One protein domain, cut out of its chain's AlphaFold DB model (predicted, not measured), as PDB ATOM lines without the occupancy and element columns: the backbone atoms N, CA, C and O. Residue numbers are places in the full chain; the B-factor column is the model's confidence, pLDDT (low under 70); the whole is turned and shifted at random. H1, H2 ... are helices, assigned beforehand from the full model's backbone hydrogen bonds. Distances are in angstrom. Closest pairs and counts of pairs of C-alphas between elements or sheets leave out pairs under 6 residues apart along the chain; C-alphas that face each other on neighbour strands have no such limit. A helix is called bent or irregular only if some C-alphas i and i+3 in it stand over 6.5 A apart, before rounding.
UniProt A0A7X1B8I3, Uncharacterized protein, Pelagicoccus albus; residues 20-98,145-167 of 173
ATOM      1  N   GLN A  20     -25.231 -46.009 -24.751       91.44
ATOM      2  CA  GLN A  20     -25.450 -44.832 -23.888       91.44
ATOM      3  C   GLN A  20     -26.692 -44.938 -22.982       91.44
ATOM      4  O   GLN A  20     -26.749 -44.320 -21.916       91.44
ATOM      5  N   LYS A  21     -27.673 -45.771 -23.363       93.69
ATOM      6  CA  LYS A  21     -28.995 -45.880 -22.711       93.69
ATOM      7  C   LYS A  21     -28.918 -46.115 -21.198       93.69
ATOM      8  O   LYS A  21     -29.665 -45.501 -20.447       93.69
ATOM      9  N   LYS A  22     -27.995 -46.971 -20.737       93.81
ATOM     10  CA  LYS A  22     -27.851 -47.307 -19.307       93.81
ATOM     11  C   LYS A  22     -27.354 -46.119 -18.481       93.81
ATOM     12  O   LYS A  22     -27.849 -45.903 -17.381       93.81
ATOM     13  N   SER A  23     -26.400 -45.352 -19.008       94.94
ATOM     14  CA  SER A  23     -25.881 -44.160 -18.327       94.94
ATOM     15  C   SER A  23     -26.922 -43.047 -18.281       94.94
ATOM     16  O   SER A  23     -27.094 -42.428 -17.237       94.94
ATOM     17  N   ILE A  24     -27.657 -42.844 -19.380       96.62
ATOM     18  CA  ILE A  24     -28.754 -41.870 -19.444       96.62
ATOM     19  C   ILE A  24     -29.858 -42.233 -18.447       96.62
ATOM     20  O   ILE A  24     -30.292 -41.369 -17.696       96.62
ATOM     21  N   ALA A  25     -30.279 -43.500 -18.398       97.00
ATOM     22  CA  ALA A  25     -31.324 -43.952 -17.480       97.00
ATOM     23  C   ALA A  25     -30.914 -43.803 -16.006       97.00
ATOM     24  O   ALA A  25     -31.701 -43.318 -15.196       97.00
ATOM     25  N   LEU A  26     -29.674 -44.170 -15.662       96.81
ATOM     26  CA  LEU A  26     -29.149 -43.998 -14.305       96.81
ATOM     27  C   LEU A  26     -29.116 -42.518 -13.904       96.81
ATOM     28  O   LEU A  26     -29.569 -42.159 -12.822       96.81
ATOM     29  N   ALA A  27     -28.603 -41.661 -14.783       96.50
ATOM     30  CA  ALA A  27     -28.548 -40.228 -14.544       96.50
ATOM     31  C   ALA A  27     -29.940 -39.597 -14.436       96.50
ATOM     32  O   ALA A  27     -30.162 -38.793 -13.540       96.50
ATOM     33  N   ALA A  28     -30.893 -40.008 -15.276       97.31
ATOM     34  CA  ALA A  28     -32.282 -39.565 -15.183       97.31
ATOM     35  C   ALA A  28     -32.909 -39.934 -13.832       97.31
ATOM     36  O   ALA A  28     -33.590 -39.106 -13.231       97.31
ATOM     37  N   ALA A  29     -32.632 -41.136 -13.317       96.56
ATOM     38  CA  ALA A  29     -33.079 -41.540 -11.987       96.56
ATOM     39  C   ALA A  29     -32.451 -40.673 -10.880       96.56
ATOM     40  O   ALA A  29     -33.163 -40.232  -9.982       96.56
ATOM     41  N   ILE A  30     -31.148 -40.374 -10.964       96.12
ATOM     42  CA  ILE A  30     -30.467 -39.471 -10.020       96.12
ATOM     43  C   ILE A  30     -31.104 -38.079 -10.057       96.12
ATOM     44  O   ILE A  30     -31.460 -37.546  -9.006       96.12
ATOM     45  N   THR A  31     -31.293 -37.511 -11.251       96.00
ATOM     46  CA  THR A  31     -31.963 -36.220 -11.443       96.00
ATOM     47  C   THR A  31     -33.350 -36.224 -10.815       96.00
ATOM     48  O   THR A  31     -33.674 -35.302 -10.074       96.00
ATOM     49  N   ALA A  32     -34.152 -37.262 -11.075       94.50
ATOM     50  CA  ALA A  32     -35.515 -37.355 -10.568       94.50
ATOM     51  C   ALA A  32     -35.549 -37.416  -9.036       94.50
ATOM     52  O   ALA A  32     -36.276 -36.650  -8.410       94.50
ATOM     53  N   VAL A  33     -34.725 -38.280  -8.429       94.00
ATOM     54  CA  VAL A  33     -34.623 -38.422  -6.966       94.00
ATOM     55  C   VAL A  33     -34.195 -37.108  -6.318       94.00
ATOM     56  O   VAL A  33     -34.811 -36.674  -5.347       94.00
ATOM     57  N   LEU A  34     -33.175 -36.446  -6.867       93.00
ATOM     58  CA  LEU A  34     -32.723 -35.149  -6.363       93.00
ATOM     59  C   LEU A  34     -33.758 -34.041  -6.590       93.00
ATOM     60  O   LEU A  34     -33.842 -33.131  -5.770       93.00
ATOM     61  N   GLY A  35     -34.571 -34.141  -7.641       90.06
ATOM     62  CA  GLY A  35     -35.696 -33.246  -7.897       90.06
ATOM     63  C   GLY A  35     -36.781 -33.307  -6.817       90.06
ATOM     64  O   GLY A  35     -37.486 -32.333  -6.622       90.06
ATOM     65  N   PHE A  36     -36.891 -34.384  -6.035       88.00
ATOM     66  CA  PHE A  36     -37.790 -34.403  -4.867       88.00
ATOM     67  C   PHE A  36     -37.179 -33.769  -3.613       88.00
ATOM     68  O   PHE A  36     -37.876 -33.536  -2.626       88.00
ATOM     69  N   VAL A  37     -35.880 -33.466  -3.628       88.00
ATOM     70  CA  VAL A  37     -35.204 -32.805  -2.514       88.00
ATOM     71  C   VAL A  37     -35.349 -31.296  -2.693       88.00
ATOM     72  O   VAL A  37     -34.722 -30.718  -3.579       88.00
ATOM     73  N   GLY A  38     -36.129 -30.643  -1.827       77.75
ATOM     74  CA  GLY A  38     -36.422 -29.203  -1.918       77.75
ATOM     75  C   GLY A  38     -35.182 -28.299  -2.012       77.75
ATOM     76  O   GLY A  38     -35.177 -27.327  -2.764       77.75
ATOM     77  N   TYR A  39     -34.079 -28.667  -1.346       80.88
ATOM     78  CA  TYR A  39     -32.804 -27.938  -1.434       80.88
ATOM     79  C   TYR A  39     -32.234 -27.867  -2.853       80.88
ATOM     80  O   TYR A  39     -31.508 -26.928  -3.176       80.88
ATOM     81  N   SER A  40     -32.564 -28.823  -3.721       79.75
ATOM     82  CA  SER A  40     -32.058 -28.838  -5.090       79.75
ATOM     83  C   SER A  40     -32.580 -27.661  -5.927       79.75
ATOM     84  O   SER A  40     -31.887 -27.224  -6.846       79.75
ATOM     85  N   TYR A  41     -33.753 -27.118  -5.585       77.88
ATOM     86  CA  TYR A  41     -34.332 -25.942  -6.234       77.88
ATOM     87  C   TYR A  41     -33.750 -24.633  -5.694       77.88
ATOM     88  O   TYR A  41     -33.556 -23.700  -6.470       77.88
ATOM     89  N   LEU A  42     -33.382 -24.589  -4.406       75.88
ATOM     90  CA  LEU A  42     -32.738 -23.420  -3.789       75.88
ATOM     91  C   LEU A  42     -31.366 -23.119  -4.409       75.88
ATOM     92  O   LEU A  42     -30.993 -21.960  -4.561       75.88
ATOM     93  N   PHE A  43     -30.636 -24.152  -4.830       81.94
ATOM     94  CA  PHE A  43     -29.355 -24.010  -5.526       81.94
ATOM     95  C   PHE A  43     -29.520 -24.015  -7.054       81.94
ATOM     96  O   PHE A  43     -28.814 -24.741  -7.747       81.94
ATOM     97  N   LEU A  44     -30.453 -23.224  -7.597       79.62
ATOM     98  CA  LEU A  44     -30.608 -23.021  -9.048       79.62
ATOM     99  C   LEU A  44     -30.841 -24.328  -9.841       79.62
ATOM    100  O   LEU A  44     -30.259 -24.536 -10.903       79.62
ATOM    101  N   CYS A  45     -31.671 -25.237  -9.327       87.75
ATOM    102  CA  CYS A  45     -31.936 -26.533  -9.969       87.75
ATOM    103  C   CYS A  45     -30.658 -27.362 -10.232       87.75
ATOM    104  O   CYS A  45     -30.527 -28.028 -11.264       87.75
ATOM    105  N   ILE A  46     -29.708 -27.345  -9.285       93.75
ATOM    106  CA  ILE A  46     -28.403 -28.026  -9.392       93.75
ATOM    107  C   ILE A  46     -28.520 -29.519  -9.727       93.75
ATOM    108  O   ILE A  46     -27.609 -30.101 -10.314       93.75
ATOM    109  N   HIS A  47     -29.648 -30.151  -9.396       94.75
ATOM    110  CA  HIS A  47     -29.908 -31.551  -9.710       94.75
ATOM    111  C   HIS A  47     -29.838 -31.849 -11.216       94.75
ATOM    112  O   HIS A  47     -29.383 -32.932 -11.578       94.75
ATOM    113  N   PHE A  48     -30.183 -30.901 -12.098       97.12
ATOM    114  CA  PHE A  48     -29.989 -31.066 -13.545       97.12
ATOM    115  C   PHE A  48     -28.505 -31.103 -13.922       97.12
ATOM    116  O   PHE A  48     -28.080 -31.948 -14.707       97.12
ATOM    117  N   VAL A  49     -27.685 -30.245 -13.311       97.25
ATOM    118  CA  VAL A  49     -26.231 -30.240 -13.538       97.25
ATOM    119  C   VAL A  49     -25.613 -31.549 -13.045       97.25
ATOM    120  O   VAL A  49     -24.827 -32.170 -13.759       97.25
ATOM    121  N   ILE A  50     -25.998 -32.008 -11.850       96.56
ATOM    122  CA  ILE A  50     -25.523 -33.276 -11.273       96.56
ATOM    123  C   ILE A  50     -25.953 -34.460 -12.142       96.56
ATOM    124  O   ILE A  50     -25.140 -35.343 -12.414       96.56
ATOM    125  N   GLY A  51     -27.198 -34.461 -12.614       96.25
ATOM    126  CA  GLY A  51     -27.718 -35.446 -13.554       96.25
ATOM    127  C   GLY A  51     -26.887 -35.524 -14.827       96.25
ATOM    128  O   GLY A  51     -26.381 -36.590 -15.184       96.25
ATOM    129  N   GLY A  52     -26.667 -34.379 -15.475       96.81
ATOM    130  CA  GLY A  52     -25.863 -34.326 -16.688       96.81
ATOM    131  C   GLY A  52     -24.415 -34.771 -16.472       96.81
ATOM    132  O   GLY A  52     -23.890 -35.570 -17.255       96.81
ATOM    133  N   LEU A  53     -23.800 -34.334 -15.369       97.56
ATOM    134  CA  LEU A  53     -22.455 -34.743 -14.960       97.56
ATOM    135  C   LEU A  53     -22.378 -36.262 -14.764       97.56
ATOM    136  O   LEU A  53     -21.451 -36.908 -15.258       97.56
ATOM    137  N   ALA A  54     -23.369 -36.840 -14.080       97.31
ATOM    138  CA  ALA A  54     -23.454 -38.270 -13.830       97.31
ATOM    139  C   ALA A  54     -23.618 -39.071 -15.128       97.31
ATOM    140  O   ALA A  54     -22.985 -40.118 -15.262       97.31
ATOM    141  N   ALA A  55     -24.397 -38.587 -16.103       97.62
ATOM    142  CA  ALA A  55     -24.598 -39.275 -17.381       97.62
ATOM    143  C   ALA A  55     -23.280 -39.439 -18.151       97.62
ATOM    144  O   ALA A  55     -22.900 -40.557 -18.513       97.62
ATOM    145  N   ALA A  56     -22.575 -38.325 -18.358       96.50
ATOM    146  CA  ALA A  56     -21.299 -38.286 -19.063       96.50
ATOM    147  C   ALA A  56     -20.198 -39.021 -18.281       96.50
ATOM    148  O   ALA A  56     -19.512 -39.884 -18.832       96.50
ATOM    149  N   GLY A  57     -20.077 -38.754 -16.977       95.50
ATOM    150  CA  GLY A  57     -19.052 -39.358 -16.128       95.50
ATOM    151  C   GLY A  57     -19.219 -40.867 -15.950       95.50
ATOM    152  O   GLY A  57     -18.240 -41.611 -16.034       95.50
ATOM    153  N   HIS A  58     -20.451 -41.351 -15.760       96.44
ATOM    154  CA  HIS A  58     -20.721 -42.787 -15.687       96.44
ATOM    155  C   HIS A  58     -20.419 -43.479 -17.020       96.44
ATOM    156  O   HIS A  58     -19.837 -44.561 -17.014       96.44
ATOM    157  N   PHE A  59     -20.778 -42.870 -18.154       95.06
ATOM    158  CA  PHE A  59     -20.486 -43.432 -19.473       95.06
ATOM    159  C   PHE A  59     -18.982 -43.531 -19.738       95.06
ATOM    160  O   PHE A  59     -18.488 -44.630 -19.988       95.06
ATOM    161  N   ALA A  60     -18.252 -42.427 -19.574       94.06
ATOM    162  CA  ALA A  60     -16.804 -42.393 -19.754       94.06
ATOM    163  C   ALA A  60     -16.086 -43.383 -18.820       94.06
ATOM    164  O   ALA A  60     -15.231 -44.159 -19.245       94.06
ATOM    165  N   LYS A  61     -16.494 -43.453 -17.544       93.44
ATOM    166  CA  LYS A  61     -15.919 -44.398 -16.573       93.44
ATOM    167  C   LYS A  61     -16.248 -45.859 -16.889       93.44
ATOM    168  O   LYS A  61     -15.403 -46.715 -16.644       93.44
ATOM    169  N   ARG A  62     -17.456 -46.152 -17.373       92.25
ATOM    170  CA  ARG A  62     -17.912 -47.517 -17.676       92.25
ATOM    171  C   ARG A  62     -17.143 -48.134 -18.837       92.25
ATOM    172  O   ARG A  62     -16.841 -49.320 -18.775       92.25
ATOM    173  N   PHE A  63     -16.889 -47.349 -19.878       90.06
ATOM    174  CA  PHE A  63     -16.225 -47.823 -21.091       90.06
ATOM    175  C   PHE A  63     -14.728 -47.503 -21.118       90.06
ATOM    176  O   PHE A  63     -14.024 -48.027 -21.966       90.06
ATOM    177  N   GLY A  64     -14.227 -46.702 -20.169       90.19
ATOM    178  CA  GLY A  64     -12.815 -46.327 -20.127       90.19
ATOM    179  C   GLY A  64     -12.406 -45.502 -21.346       90.19
ATOM    180  O   GLY A  64     -11.317 -45.718 -21.866       90.19
ATOM    181  N   ILE A  65     -13.297 -44.607 -21.787       90.50
ATOM    182  CA  ILE A  65     -13.129 -43.753 -22.972       90.50
ATOM    183  C   ILE A  65     -13.253 -42.271 -22.616       90.50
ATOM    184  O   ILE A  65     -13.941 -41.889 -21.660       90.50
ATOM    185  N   THR A  66     -12.627 -41.430 -23.431       92.62
ATOM    186  CA  THR A  66     -12.836 -39.986 -23.417       92.62
ATOM    187  C   THR A  66     -13.919 -39.642 -24.429       92.62
ATOM    188  O   THR A  66     -13.805 -39.981 -25.601       92.62
ATOM    189  N   ILE A  67     -14.982 -38.969 -23.990       92.19
ATOM    190  CA  ILE A  67     -16.062 -38.540 -24.885       92.19
ATOM    191  C   ILE A  67     -15.909 -37.081 -25.296       92.19
ATOM    192  O   ILE A  67     -15.453 -36.244 -24.514       92.19
ATOM    193  N   SER A  68     -16.372 -36.761 -26.504       94.00
ATOM    194  CA  SER A  68     -16.449 -35.376 -26.963       94.00
ATOM    195  C   SER A  68     -17.389 -34.534 -26.085       94.00
ATOM    196  O   SER A  68     -18.369 -35.031 -25.514       94.00
ATOM    197  N   ILE A  69     -17.134 -33.222 -26.030       94.94
ATOM    198  CA  ILE A  69     -18.005 -32.260 -25.335       94.94
ATOM    199  C   ILE A  69     -19.441 -32.346 -25.865       94.94
ATOM    200  O   ILE A  69     -20.389 -32.324 -25.083       94.94
ATOM    201  N   PHE A  70     -19.611 -32.486 -27.180       94.94
ATOM    202  CA  PHE A  70     -20.928 -32.554 -27.808       94.94
ATOM    203  C   PHE A  70     -21.701 -33.817 -27.407       94.94
ATOM    204  O   PHE A  70     -22.900 -33.743 -27.123       94.94
ATOM    205  N   THR A  71     -21.017 -34.961 -27.310       94.56
ATOM    206  CA  THR A  71     -21.600 -36.201 -26.780       94.56
ATOM    207  C   THR A  71     -22.013 -36.016 -25.320       94.56
ATOM    208  O   THR A  71     -23.144 -36.348 -24.961       94.56
ATOM    209  N   GLY A  72     -21.156 -35.399 -24.499       96.19
ATOM    210  CA  GLY A  72     -21.481 -35.047 -23.115       96.19
ATOM    211  C   GLY A  72     -22.731 -34.171 -23.001       96.19
ATOM    212  O   GLY A  72     -23.649 -34.513 -22.257       96.19
ATOM    213  N   VAL A  73     -22.808 -33.091 -23.785       97.62
ATOM    214  CA  VAL A  73     -23.965 -32.179 -23.850       97.62
ATOM    215  C   VAL A  73     -25.250 -32.935 -24.185       97.62
ATOM    216  O   VAL A  73     -26.232 -32.816 -23.454       97.62
ATOM    217  N   LYS A  74     -25.243 -33.764 -25.239       97.06
ATOM    218  CA  LYS A  74     -26.411 -34.567 -25.634       97.06
ATOM    219  C   LYS A  74     -26.867 -35.500 -24.516       97.06
ATOM    220  O   LYS A  74     -28.048 -35.524 -24.173       97.06
ATOM    221  N   MET A  75     -25.936 -36.254 -23.930       97.00
ATOM    222  CA  MET A  75     -26.251 -37.179 -22.839       97.00
ATOM    223  C   MET A  75     -26.797 -36.441 -21.614       97.00
ATOM    224  O   MET A  75     -27.751 -36.905 -20.984       97.00
ATOM    225  N   GLY A  76     -26.220 -35.283 -21.292       97.88
ATOM    226  CA  GLY A  76     -26.634 -34.474 -20.157       97.88
ATOM    227  C   GLY A  76     -28.016 -33.848 -20.329       97.88
ATOM    228  O   GLY A  76     -28.840 -33.931 -19.416       97.88
ATOM    229  N   ALA A  77     -28.308 -33.313 -21.514       98.06
ATOM    230  CA  ALA A  77     -29.620 -32.774 -21.858       98.06
ATOM    231  C   ALA A  77     -30.710 -33.854 -21.782       98.06
ATOM    232  O   ALA A  77     -31.719 -33.668 -21.105       98.06
ATOM    233  N   ILE A  78     -30.488 -35.008 -22.425       97.81
ATOM    234  CA  ILE A  78     -31.478 -36.094 -22.479       97.81
ATOM    235  C   ILE A  78     -31.735 -36.667 -21.082       97.81
ATOM    236  O   ILE A  78     -32.887 -36.840 -20.693       97.81
ATOM    237  N   SER A  79     -30.684 -36.954 -20.310       97.62
ATOM    238  CA  SER A  79     -30.846 -37.512 -18.958       97.62
ATOM    239  C   SER A  79     -31.558 -36.550 -18.008       97.62
ATOM    240  O   SER A  79     -32.445 -36.970 -17.266       97.62
ATOM    241  N   SER A  80     -31.227 -35.259 -18.061       97.69
ATOM    242  CA  SER A  80     -31.861 -34.243 -17.214       97.69
ATOM    243  C   SER A  80     -33.318 -34.013 -17.594       97.69
ATOM    244  O   SER A  80     -34.167 -33.945 -16.710       97.69
ATOM    245  N   PHE A  81     -33.621 -33.979 -18.893       97.62
ATOM    246  CA  PHE A  81     -34.990 -33.890 -19.392       97.62
ATOM    247  C   PHE A  81     -35.833 -35.101 -18.970       97.62
ATOM    248  O   PHE A  81     -36.927 -34.931 -18.444       97.62
ATOM    249  N   LEU A  82     -35.317 -36.325 -19.120       97.44
ATOM    250  CA  LEU A  82     -36.026 -37.531 -18.676       97.44
ATOM    251  C   LEU A  82     -36.261 -37.535 -17.160       97.44
ATOM    252  O   LEU A  82     -37.349 -37.894 -16.715       97.44
ATOM    253  N   GLY A  83     -35.271 -37.110 -16.371       96.12
ATOM    254  CA  GLY A  83     -35.434 -36.953 -14.927       96.12
ATOM    255  C   GLY A  83     -36.503 -35.919 -14.569       96.12
ATOM    256  O   GLY A  83     -37.369 -36.197 -13.745       96.12
ATOM    257  N   MET A  84     -36.493 -34.771 -15.251       95.12
ATOM    258  CA  MET A  84     -37.507 -33.724 -15.111       95.12
ATOM    259  C   MET A  84     -38.908 -34.243 -15.437       95.12
ATOM    260  O   MET A  84     -39.823 -33.993 -14.661       95.12
ATOM    261  N   LEU A  85     -39.079 -35.022 -16.513       95.12
ATOM    262  CA  LEU A  85     -40.369 -35.635 -16.847       95.12
ATOM    263  C   LEU A  85     -40.876 -36.551 -15.730       95.12
ATOM    264  O   LEU A  85     -42.055 -36.499 -15.391       95.12
ATOM    265  N   ILE A  86     -40.000 -37.368 -15.138       94.38
ATOM    266  CA  ILE A  86     -40.376 -38.248 -14.022       94.38
ATOM    267  C   ILE A  86     -40.855 -37.408 -12.837       94.38
ATOM    268  O   ILE A  86     -41.941 -37.661 -12.316       94.38
ATOM    269  N   THR A  87     -40.088 -36.390 -12.439       90.69
ATOM    270  CA  THR A  87     -40.469 -35.490 -11.342       90.69
ATOM    271  C   THR A  87     -41.770 -34.754 -11.651       90.69
ATOM    272  O   THR A  87     -42.646 -34.684 -10.793       90.69
ATOM    273  N   PHE A  88     -41.940 -34.269 -12.881       89.06
ATOM    274  CA  PHE A  88     -43.125 -33.532 -13.307       89.06
ATOM    275  C   PHE A  88     -44.379 -34.402 -13.396       89.06
ATOM    276  O   PHE A  88     -45.471 -33.887 -13.218       89.06
ATOM    277  N   VAL A  89     -44.266 -35.704 -13.659       89.00
ATOM    278  CA  VAL A  89     -45.422 -36.615 -13.627       89.00
ATOM    279  C   VAL A  89     -45.740 -37.039 -12.195       89.00
ATOM    280  O   VAL A  89     -46.901 -37.063 -11.794       89.00
ATOM    281  N   ALA A  90     -44.721 -37.357 -11.399       88.19
ATOM    282  CA  ALA A  90     -44.921 -37.852 -10.043       88.19
ATOM    283  C   ALA A  90     -45.342 -36.754  -9.052       88.19
ATOM    284  O   ALA A  90     -46.131 -37.036  -8.152       88.19
ATOM    285  N   PHE A  91     -44.882 -35.510  -9.225       82.94
ATOM    286  CA  PHE A  91     -45.262 -34.407  -8.341       82.94
ATOM    287  C   PHE A  91     -46.776 -34.124  -8.364       82.94
ATOM    288  O   PHE A  91     -47.379 -34.180  -7.298       82.94
ATOM    289  N   PRO A  92     -47.441 -33.917  -9.517       76.75
ATOM    290  CA  PRO A  92     -48.887 -33.740  -9.583       76.75
ATOM    291  C   PRO A  92     -49.671 -34.910  -8.996       76.75
ATOM    292  O   PRO A  92     -50.647 -34.690  -8.289       76.75
ATOM    293  N   LEU A  93     -49.231 -36.147  -9.253       82.75
ATOM    294  CA  LEU A  93     -49.892 -37.350  -8.739       82.75
ATOM    295  C   LEU A  93     -49.833 -37.451  -7.211       82.75
ATOM    296  O   LEU A  93     -50.742 -38.011  -6.606       82.75
ATOM    297  N   TRP A  94     -48.774 -36.928  -6.593       81.00
ATOM    298  CA  TRP A  94     -48.577 -36.985  -5.146       81.00
ATOM    299  C   TRP A  94     -49.101 -35.739  -4.415       81.00
ATOM    300  O   TRP A  94     -49.744 -35.854  -3.372       81.00
ATOM    301  N   ALA A  95     -48.851 -34.550  -4.965       73.44
ATOM    302  CA  ALA A  95     -49.105 -33.274  -4.304       73.44
ATOM    303  C   ALA A  95     -50.512 -32.718  -4.567       73.44
ATOM    304  O   ALA A  95     -51.149 -32.256  -3.626       73.44
ATOM    305  N   LEU A  96     -51.035 -32.780  -5.800       72.69
ATOM    306  CA  LEU A  96     -52.331 -32.154  -6.118       72.69
ATOM    307  C   LEU A  96     -53.519 -32.713  -5.325       72.69
ATOM    308  O   LEU A  96     -54.360 -31.912  -4.937       72.69
ATOM    309  N   PRO A  97     -53.613 -34.026  -5.029       76.56
ATOM    310  CA  PRO A  97     -54.703 -34.539  -4.199       76.56
ATOM    311  C   PRO A  97     -54.661 -34.046  -2.747       76.56
ATOM    312  O   PRO A  97     -55.646 -34.195  -2.030       76.56
ATOM    313  N   SER A  98     -53.516 -33.518  -2.304       75.12
ATOM    314  CA  SER A  98     -53.257 -33.151  -0.909       75.12
ATOM    315  C   SER A  98     -53.359 -31.647  -0.652       75.12
ATOM    316  O   SER A  98     -53.409 -31.255   0.508       75.12
ATOM    317  N   ILE A 145     -42.940 -25.990 -19.182       90.00
ATOM    318  CA  ILE A 145     -42.154 -25.291 -20.202       90.00
ATOM    319  C   ILE A 145     -40.856 -24.760 -19.585       90.00
ATOM    320  O   ILE A 145     -39.772 -25.031 -20.108       90.00
ATOM    321  N   ALA A 146     -40.945 -24.066 -18.446       88.50
ATOM    322  CA  ALA A 146     -39.777 -23.530 -17.750       88.50
ATOM    323  C   ALA A 146     -38.811 -24.646 -17.312       88.50
ATOM    324  O   ALA A 146     -37.607 -24.569 -17.567       88.50
ATOM    325  N   GLY A 147     -39.342 -25.721 -16.725       91.56
ATOM    326  CA  GLY A 147     -38.588 -26.900 -16.305       91.56
ATOM    327  C   GLY A 147     -37.921 -27.619 -17.477       91.56
ATOM    328  O   GLY A 147     -36.767 -28.029 -17.367       91.56
ATOM    329  N   THR A 148     -38.588 -27.698 -18.630       94.62
ATOM    330  CA  THR A 148     -38.004 -28.244 -19.863       94.62
ATOM    331  C   THR A 148     -36.788 -27.437 -20.294       94.62
ATOM    332  O   THR A 148     -35.706 -28.009 -20.439       94.62
ATOM    333  N   VAL A 149     -36.924 -26.117 -20.432       95.00
ATOM    334  CA  VAL A 149     -35.814 -25.245 -20.847       95.00
ATOM    335  C   VAL A 149     -34.653 -25.327 -19.852       95.00
ATOM    336  O   VAL A 149     -33.513 -25.560 -20.260       95.00
ATOM    337  N   LEU A 150     -34.937 -25.218 -18.550       94.62
ATOM    338  CA  LEU A 150     -33.921 -25.308 -17.498       94.62
ATOM    339  C   LEU A 150     -33.208 -26.664 -17.500       94.62
ATOM    340  O   LEU A 150     -31.979 -26.697 -17.459       94.62
ATOM    341  N   SER A 151     -33.948 -27.771 -17.594       96.50
ATOM    342  CA  SER A 151     -33.364 -29.118 -17.598       96.50
ATOM    343  C   SER A 151     -32.446 -29.348 -18.798       96.50
ATOM    344  O   SER A 151     -31.377 -29.937 -18.643       96.50
ATOM    345  N   LEU A 152     -32.811 -28.835 -19.977       97.62
ATOM    346  CA  LEU A 152     -31.993 -28.951 -21.180       97.62
ATOM    347  C   LEU A 152     -30.720 -28.113 -21.067       97.62
ATOM    348  O   LEU A 152     -29.636 -28.628 -21.341       97.62
ATOM    349  N   VAL A 153     -30.822 -26.854 -20.633       97.19
ATOM    350  CA  VAL A 153     -29.668 -25.948 -20.512       97.19
ATOM    351  C   VAL A 153     -28.719 -26.411 -19.408       97.19
ATOM    352  O   VAL A 153     -27.537 -26.649 -19.662       97.19
ATOM    353  N   LEU A 154     -29.224 -26.598 -18.187       97.38
ATOM    354  CA  LEU A 154     -28.403 -26.990 -17.039       97.38
ATOM    355  C   LEU A 154     -27.896 -28.432 -17.166       97.38
ATOM    356  O   LEU A 154     -26.746 -28.712 -16.826       97.38
ATOM    357  N   GLY A 155     -28.707 -29.331 -17.727       97.81
ATOM    358  CA  GLY A 155     -28.289 -30.693 -18.050       97.81
ATOM    359  C   GLY A 155     -27.175 -30.734 -19.092       97.81
ATOM    360  O   GLY A 155     -26.207 -31.476 -18.924       97.81
ATOM    361  N   SER A 156     -27.263 -29.898 -20.132       98.25
ATOM    362  CA  SER A 156     -26.195 -29.740 -21.130       98.25
ATOM    363  C   SER A 156     -24.888 -29.274 -20.491       98.25
ATOM    364  O   SER A 156     -23.832 -29.840 -20.780       98.25
ATOM    365  N   LEU A 157     -24.952 -28.284 -19.593       97.56
ATOM    366  CA  LEU A 157     -23.788 -27.796 -18.847       97.56
ATOM    367  C   LEU A 157     -23.184 -28.895 -17.966       97.56
ATOM    368  O   LEU A 157     -21.975 -29.117 -18.005       97.56
ATOM    369  N   GLY A 158     -24.012 -29.640 -17.231       97.12
ATOM    370  CA  GLY A 158     -23.559 -30.791 -16.446       97.12
ATOM    371  C   GLY A 158     -22.859 -31.848 -17.302       97.12
ATOM    372  O   GLY A 158     -21.767 -32.306 -16.967       97.12
ATOM    373  N   GLY A 159     -23.452 -32.193 -18.446       97.38
ATOM    374  CA  GLY A 159     -22.887 -33.151 -19.397       97.38
ATOM    375  C   GLY A 159     -21.554 -32.697 -19.997       97.38
ATOM    376  O   GLY A 159     -20.618 -33.493 -20.097       97.38
ATOM    377  N   MET A 160     -21.435 -31.409 -20.325       97.38
ATOM    378  CA  MET A 160     -20.185 -30.783 -20.765       97.38
ATOM    379  C   MET A 160     -19.093 -30.888 -19.694       97.38
ATOM    380  O   MET A 160     -17.978 -31.326 -19.989       97.38
ATOM    381  N   LEU A 161     -19.408 -30.541 -18.443       96.88
ATOM    382  CA  LEU A 161     -18.471 -30.685 -17.325       96.88
ATOM    383  C   LEU A 161     -18.054 -32.149 -17.147       96.88
ATOM    384  O   LEU A 161     -16.878 -32.436 -16.939       96.88
ATOM    385  N   GLY A 162     -18.989 -33.086 -17.313       95.44
ATOM    386  CA  GLY A 162     -18.715 -34.516 -17.199       95.44
ATOM    387  C   GLY A 162     -17.760 -35.019 -18.278       95.44
ATOM    388  O   GLY A 162     -16.794 -35.708 -17.960       95.44
ATOM    389  N   ALA A 163     -17.962 -34.617 -19.532       95.19
ATOM    390  CA  ALA A 163     -17.033 -34.933 -20.619       95.19
ATOM    391  C   ALA A 163     -15.630 -34.355 -20.360       95.19
ATOM    392  O   ALA A 163     -14.621 -34.997 -20.646       95.19
ATOM    393  N   THR A 164     -15.557 -33.158 -19.770       94.50
ATOM    394  CA  THR A 164     -14.280 -32.488 -19.490       94.50
ATOM    395  C   THR A 164     -13.523 -33.118 -18.320       94.50
ATOM    396  O   THR A 164     -12.302 -33.252 -18.395       94.50
ATOM    397  N   PHE A 165     -14.221 -33.515 -17.251       94.81
ATOM    398  CA  PHE A 165     -13.598 -34.053 -16.038       94.81
ATOM    399  C   PHE A 165     -13.305 -35.554 -16.098       94.81
ATOM    400  O   PHE A 165     -12.359 -36.012 -15.458       94.81
ATOM    401  N   PHE A 166     -14.081 -36.334 -16.853       91.56
ATOM    402  CA  PHE A 166     -13.955 -37.793 -16.888       91.56
ATOM    403  C   PHE A 166     -13.249 -38.300 -18.150       91.56
ATOM    404  O   PHE A 166     -13.688 -39.267 -18.763       91.56
ATOM    405  N   LYS A 167     -12.125 -37.683 -18.521       81.50
ATOM    406  CA  LYS A 167     -11.270 -38.170 -19.614       81.50
ATOM    407  C   LYS A 167     -10.497 -39.407 -19.160       81.50
ATOM    408  O   LYS A 167      -9.630 -39.311 -18.290       81.50
TER     409      LYS A 167
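AT A GLANCE: This is residues 20 to 98 and 145 to 167 of the 173 residues of an uncharacterized protein of Pelagicoccus albus (UniProt A0A7X1B8I3). Four helices, H1, H3, H4 and H5, make a bundle with crossed packing, and the last residues of the long H4, 92 to 98, stick out from it. The bundle is up and down, each helix running against the one before it in the chain, and the small H2 lies between H1 and H3 along the chain. The printed part has 102 residues with five named helices, H1 to H5 in order, and no named strand: all helix. It is compact, with a radius of gyration of the C-alphas of 13.1 A and spans of 47 by 23 by 21 A.

IN THESE COORDINATES: H1, residues 21 to 35, begins at C-alpha 21 (-28.995, -45.880, -22.711) and is 20.6 A long. H2 is residues 39 to 42. H3, residues 46 to 63, is 26.0 A long. H4, residues 69 to 98, is 42.9 A long and ends at C-alpha 98 (-53.257, -33.151, -0.909). It has a kink of 27 degrees near residue 92 and is only just irregular: C-alphas 94 and 97 are 6.7 A apart. H5, residues 145 to 165, is 30.2 A long.

HOW THE PARTS SIT: H1 touches H3 at a shallow tilt of 25 degrees, opposite ways, closest at the C-alphas of Thr 31 and Gly 51, 4.8 A. With residues 75 to 87 alone, H4 touches H1, closest at the C-alphas of Ala 28 and Gly 83, 4.1 A. H3 and H4 touch at a steep tilt of 49 degrees, closest at the C-alphas of Gly 52 and Gly 76, 3.6 A. H5 touches H3 and H4; H1 and H5 are apart. Every O i to N i+4 pair is within hydrogen-bond range in H1, H3 and H5, and 22 of 26 in H4; H2 is too short for one.

THE WHOLE: Residues 99 to 144 are not printed, and C-alphas 98 and 145 are 23.6 A apart across the cut. The links H1 to H2, H2 to H3 and H3 to H4 are tight. No printed residue is under 70 in pLDDT.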